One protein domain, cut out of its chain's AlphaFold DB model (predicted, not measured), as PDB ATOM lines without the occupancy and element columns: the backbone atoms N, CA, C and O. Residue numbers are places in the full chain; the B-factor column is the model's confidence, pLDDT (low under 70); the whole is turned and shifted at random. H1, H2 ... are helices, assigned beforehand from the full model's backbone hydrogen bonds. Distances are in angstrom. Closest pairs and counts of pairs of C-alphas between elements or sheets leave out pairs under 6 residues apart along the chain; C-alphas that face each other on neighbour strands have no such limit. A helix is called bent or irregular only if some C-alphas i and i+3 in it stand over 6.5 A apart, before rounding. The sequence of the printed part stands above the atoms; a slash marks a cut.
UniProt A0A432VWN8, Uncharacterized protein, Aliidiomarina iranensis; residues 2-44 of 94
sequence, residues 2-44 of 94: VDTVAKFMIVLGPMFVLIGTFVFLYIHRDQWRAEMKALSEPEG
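AT A GLANCE: This is residues 2 to 44 of the 94 residues of an uncharacterized protein of Aliidiomarina iranensis (UniProt A0A432VWN8). Two helices meet near their ends and make an L, with long H1 as one leg and shorter H2 as the other, the corner lying at the single residue between them, His 28. H1 makes most of the length and has a slight kink, and the residues after H2, 40 to 44, run on from its far end as a short tail. The printed part has 43 residues with two named helices, H1 then H2, and no named strand; its class is all helix. It is extended, with a radius of gyration of the C-alphas of 16.8 A, and the C-alphas span 52 by 24 by 8 A.

IN THESE COORDINATES: H1 is residues 2 to 27, 35.9 A from first to last C-alpha, and begins with C-alpha 2 at (139.101, 140.950, 117.871). It has a kink of 26 degrees near residue 11. H1 is neither bent nor irregular, but only just: C-alphas 11 and 14 are 6.0 A apart. It ends with C-alpha 27 at (162.489, 147.101, 91.276). H2 is residues 29 to 39, 15.0 A long, and ends with C-alpha 39 at (155.425, 136.152, 76.501).

HOW THE PARTS SIT: H1 and H2 are close but not clearly touching; their closest C-alphas, those of Leu 25 and Trp 32, are 7.1 A apart. Their lines are about perpendicular, at 80 degrees. In H2 every O i to N i+4 pair is within hydrogen-bond range, and in H1 21 of 22 are.

THE WHOLE: The two C-alphas farthest apart, those of Val 2 and Gly 44, are 53.4 A apart. The printed part has no cut, and the link from H1 to H2 is tight. Residues 2 to 23, which belong to H1, stand free, as do residues 34 to 44, of which 34 to 39 belong to H2. The mean pLDDT of the printed part is 70.9; residues 2 to 9, 29 and 32 to 44 are under 70.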
ATOM      1  N   VAL A   2     138.613 141.877 118.926       59.00
ATOM      2  CA  VAL A   2     139.101 140.950 117.871       59.00
ATOM      3  C   VAL A   2     138.425 141.182 116.509       59.00
ATOM      4  O   VAL A   2     139.100 141.240 115.488       59.00
ATOM      5  N   ASP A   3     137.112 141.429 116.499       65.75
ATOM      6  CA  ASP A   3     136.338 141.657 115.266       65.75
ATOM      7  C   ASP A   3     136.700 142.976 114.547       65.75
ATOM      8  O   ASP A   3     136.603 143.108 113.331       65.75
ATOM      9  N   THR A   4     137.196 143.964 115.296       68.50
ATOM     10  CA  THR A   4     137.687 145.232 114.742       68.50
ATOM     11  C   THR A   4     139.071 145.052 114.110       68.50
ATOM     12  O   THR A   4     139.319 145.567 113.025       68.50
ATOM     13  N   VAL A   5     139.954 144.270 114.743       69.31
ATOM     14  CA  VAL A   5     141.291 143.942 114.212       69.31
ATOM     15  C   VAL A   5     141.187 143.121 112.924       69.31
ATOM     16  O   VAL A   5     141.899 143.411 111.964       69.31
ATOM     17  N   ALA A   6     140.257 142.164 112.858       69.31
ATOM     18  CA  ALA A   6     139.999 141.395 111.641       69.31
ATOM     19  C   ALA A   6     139.566 142.299 110.472       69.31
ATOM     20  O   ALA A   6     140.094 142.174 109.369       69.31
ATOM     21  N   LYS A   7     138.680 143.274 110.721       68.44
ATOM     22  CA  LYS A   7     138.261 144.259 109.707       68.44
ATOM     23  C   LYS A   7     139.422 145.126 109.221       68.44
ATOM     24  O   LYS A   7     139.529 145.371 108.023       68.44
ATOM     25  N   PHE A   8     140.326 145.533 110.112       69.50
ATOM     26  CA  PHE A   8     141.538 146.250 109.712       69.50
ATOM     27  C   PHE A   8     142.485 145.376 108.882       69.50
ATOM     28  O   PHE A   8     142.986 145.846 107.867       69.50
ATOM     29  N   MET A   9     142.687 144.106 109.248       68.50
ATOM     30  CA  MET A   9     143.534 143.179 108.484       68.50
ATOM     31  C   MET A   9     142.972 142.859 107.094       68.50
ATOM     32  O   MET A   9     143.746 142.774 106.143       68.50
ATOM     33  N   ILE A  10     141.648 142.748 106.951       75.69
ATOM     34  CA  ILE A  10     140.989 142.532 105.651       75.69
ATOM     35  C   ILE A  10     141.226 143.706 104.696       75.69
ATOM     36  O   ILE A  10     141.300 143.497 103.492       75.69
ATOM     37  N   VAL A  11     141.368 144.929 105.209       76.19
ATOM     38  CA  VAL A  11     141.587 146.122 104.375       76.19
ATOM     39  C   VAL A  11     143.077 146.396 104.163       76.19
ATOM     40  O   VAL A  11     143.505 146.677 103.045       76.19
ATOM     41  N   LEU A  12     143.889 146.284 105.218       75.88
ATOM     42  CA  LEU A  12     145.328 146.546 105.157       75.88
ATOM     43  C   LEU A  12     146.082 145.451 104.404       75.88
ATOM     44  O   LEU A  12     147.005 145.772 103.668       75.88
ATOM     45  N   GLY A  13     145.683 144.184 104.534       78.44
ATOM     46  CA  GLY A  13     146.328 143.061 103.850       78.44
ATOM     47  C   GLY A  13     146.386 143.249 102.328       78.44
ATOM     48  O   GLY A  13     147.486 143.317 101.781       78.44
ATOM     49  N   PRO A  14     145.246 143.423 101.636       85.75
ATOM     50  CA  PRO A  14     145.221 143.687 100.198       85.75
ATOM     51  C   PRO A  14     145.966 144.965  99.813       85.75
ATOM     52  O   PRO A  14     146.613 145.007  98.771       85.75
ATOM     53  N   MET A  15     145.926 145.994 100.665       83.25
ATOM     54  CA  MET A  15     146.654 147.240 100.428       83.25
ATOM     55  C   MET A  15     148.176 147.020 100.467       83.25
ATOM     56  O   MET A  15     148.881 147.498  99.582       83.25
ATOM     57  N   PHE A  16     148.685 146.238 101.423       84.06
ATOM     58  CA  PHE A  16     150.097 145.853 101.485       84.06
ATOM     59  C   PHE A  16     150.506 144.928 100.341       84.06
ATOM     60  O   PHE A  16     151.612 145.077  99.828       84.06
ATOM     61  N   VAL A  17     149.627 144.019  99.907       81.75
ATOM     62  CA  VAL A  17     149.865 143.195  98.712       81.75
ATOM     63  C   VAL A  17     150.002 144.089  97.482       81.75
ATOM     64  O   VAL A  17     150.998 143.977  96.783       81.75
ATOM     65  N   LEU A  18     149.084 145.036  97.263       84.81
ATOM     66  CA  LEU A  18     149.164 145.977  96.142       84.81
ATOM     67  C   LEU A  18     150.443 146.816  96.189       84.81
ATOM     68  O   LEU A  18     151.149 146.897  95.188       84.81
ATOM     69  N   ILE A  19     150.775 147.402  97.343       86.06
ATOM     70  CA  ILE A  19     152.005 148.192  97.510       86.06
ATOM     71  C   ILE A  19     153.239 147.318  97.257       86.06
ATOM     72  O   ILE A  19     154.134 147.725  96.520       86.06
ATOM     73  N   GLY A  20     153.274 146.103  97.809       81.38
ATOM     74  CA  GLY A  20     154.350 145.139  97.591       81.38
ATOM     75  C   GLY A  20     154.495 144.751  96.122       81.38
ATOM     76  O   GLY A  20     155.606 144.755  95.601       81.38
ATOM     77  N   THR A  21     153.386 144.508  95.422       80.88
ATOM     78  CA  THR A  21     153.374 144.239  93.981       80.88
ATOM     79  C   THR A  21     153.870 145.444  93.183       80.88
ATOM     80  O   THR A  21     154.678 145.274  92.275       80.88
ATOM     81  N   PHE A  22     153.461 146.666  93.530       80.31
ATOM     82  CA  PHE A  22     153.949 147.882  92.874       80.31
ATOM     83  C   PHE A  22     155.454 148.086  93.072       80.31
ATOM     84  O   PHE A  22     156.157 148.403  92.115       80.31
ATOM     85  N   VAL A  23     155.961 147.872  94.288       83.75
ATOM     86  CA  VAL A  23     157.398 147.966  94.590       83.75
ATOM     87  C   VAL A  23     158.176 146.866  93.869       83.75
ATOM     88  O   VAL A  23     159.213 147.145  93.274       83.75
ATOM     89  N   PHE A  24     157.658 145.637  93.851       79.81
ATOM     90  CA  PHE A  24     158.250 144.522  93.114       79.81
ATOM     91  C   PHE A  24     158.336 144.820  91.610       79.81
ATOM     92  O   PHE A  24     159.407 144.694  91.020       79.81
ATOM     93  N   LEU A  25     157.249 145.308  91.004       77.88
ATOM     94  CA  LEU A  25     157.221 145.734  89.601       77.88
ATOM     95  C   LEU A  25     158.131 146.938  89.329       77.88
ATOM     96  O   LEU A  25     158.622 147.087  88.214       77.88
ATOM     97  N   TYR A  26     158.355 147.803  90.319       79.50
ATOM     98  CA  TYR A  26     159.267 148.936  90.192       79.50
ATOM     99  C   TYR A  26     160.735 148.492  90.211       79.50
ATOM    100  O   TYR A  26     161.506 148.916  89.352       79.50
ATOM    101  N   ILE A  27     161.115 147.613  91.144       80.44
ATOM    102  CA  ILE A  27     162.489 147.101  91.276       80.44
ATOM    103  C   ILE A  27     162.839 146.167  90.110       80.44
ATOM    104  O   ILE A  27     163.921 146.271  89.540       80.44
ATOM    105  N   HIS A  28     161.912 145.294  89.713       76.06
ATOM    106  CA  HIS A  28     162.115 144.300  88.653       76.06
ATOM    107  C   HIS A  28     161.524 144.725  87.308       76.06
ATOM    108  O   HIS A  28     161.262 143.882  86.449       76.06
ATOM    109  N   ARG A  29     161.319 146.031  87.092       66.88
ATOM    110  CA  ARG A  29     160.664 146.573  85.892       66.88
ATOM    111  C   ARG A  29     161.276 146.052  84.594       66.88
ATOM    112  O   ARG A  29     160.547 145.753  83.649       66.88
ATOM    113  N   ASP A  30     162.600 145.953  84.548       71.94
ATOM    114  CA  ASP A  30     163.327 145.559  83.341       71.94
ATOM    115  C   ASP A  30     163.281 144.045  83.099       71.94
ATOM    116  O   ASP A  30     163.122 143.621  81.955       71.94
ATOM    117  N   GLN A  31     163.308 143.232  84.162       72.00
ATOM    118  CA  GLN A  31     163.094 141.780  84.073       72.00
ATOM    119  C   GLN A  31     161.656 141.458  83.662       72.00
ATOM    120  O   GLN A  31     161.445 140.711  82.714       72.00
ATOM    121  N   TRP A  32     160.670 142.112  84.277       65.19
ATOM    122  CA  TRP A  32     159.263 141.964  83.908       65.19
ATOM    123  C   TRP A  32     158.992 142.392  82.464       65.19
ATOM    124  O   TRP A  32     158.232 141.746  81.752       65.19
ATOM    125  N   ARG A  33     159.632 143.470  81.989       66.62
ATOM    126  CA  ARG A  33     159.559 143.873  80.576       66.62
ATOM    127  C   ARG A  33     160.187 142.843  79.645       66.62
ATOM    128  O   ARG A  33     159.641 142.630  78.567       66.62
ATOM    129  N   ALA A  34     161.304 142.229  80.026       68.88
ATOM    130  CA  ALA A  34     161.943 141.184  79.231       68.88
ATOM    131  C   ALA A  34     161.080 139.911  79.170       68.88
ATOM    132  O   ALA A  34     160.879 139.368  78.086       68.88
ATOM    133  N   GLU A  35     160.499 139.497  80.295       65.50
ATOM    134  CA  GLU A  35     159.595 138.345  80.384       65.50
ATOM    135  C   GLU A  35     158.269 138.592  79.657       65.50
ATOM    136  O   GLU A  35     157.823 137.742  78.896       65.50
ATOM    137  N   MET A  36     157.665 139.775  79.798       63.94
ATOM    138  CA  MET A  36     156.463 140.145  79.043       63.94
ATOM    139  C   MET A  36     156.733 140.265  77.548       63.94
ATOM    140  O   MET A  36     155.862 139.934  76.752       63.94
ATOM    141  N   LYS A  37     157.934 140.702  77.149       61.50
ATOM    142  CA  LYS A  37     158.337 140.702  75.741       61.50
ATOM    143  C   LYS A  37     158.449 139.272  75.209       61.50
ATOM    144  O   LYS A  37     157.920 139.007  74.136       61.50
ATOM    145  N   ALA A  38     159.047 138.364  75.981       60.22
ATOM    146  CA  ALA A  38     159.122 136.943  75.643       60.22
ATOM    147  C   ALA A  38     157.735 136.272  75.599       60.22
ATOM    148  O   ALA A  38     157.467 135.495  74.695       60.22
ATOM    149  N   LEU A  39     156.819 136.625  76.507       58.53
ATOM    150  CA  LEU A  39     155.425 136.152  76.501       58.53
ATOM    151  C   LEU A  39     154.582 136.781  75.377       58.53
ATOM    152  O   LEU A  39     153.614 136.176  74.925       58.53
ATOM    153  N   SER A  40     154.927 137.993  74.932       56.66
ATOM    154  CA  SER A  40     154.292 138.669  73.792       56.66
ATOM    155  C   SER A  40     154.820 138.206  72.435       56.66
ATOM    156  O   SER A  40     154.283 138.621  71.409       56.66
ATOM    157  N   GLU A  41     155.865 137.377  72.409       50.75
ATOM    158  CA  GLU A  41     156.272 136.660  71.208       50.75
ATOM    159  C   GLU A  41     155.514 135.327  71.177       50.75
ATOM    160  O   GLU A  41     155.864 134.402  71.907       50.75
ATOM    161  N   PRO A  42     154.456 135.193  70.358       52.56
ATOM    162  CA  PRO A  42     153.816 133.905  70.193       52.56
ATOM    163  C   PRO A  42     154.760 133.013  69.376       52.56
ATOM    164  O   PRO A  42     154.965 133.241  68.182       52.56
ATOM    165  N   GLU A  43     155.306 131.968  69.999       52.66
ATOM    166  CA  GLU A  43     155.895 130.795  69.323       52.66
ATOM    167  C   GLU A  43     154.828 129.905  68.639       52.66
ATOM    168  O   GLU A  43     155.015 128.710  68.435       52.66
ATOM    169  N   GLY A  44     153.695 130.476  68.237       45.09
ATOM    170  CA  GLY A  44     152.660 129.798  67.466       45.09
ATOM    171  C   GLY A  44     152.262 130.691  66.309       45.09
ATOM    172  O   GLY A  44     151.639 131.721  66.535       45.09
TER     173      GLY A  44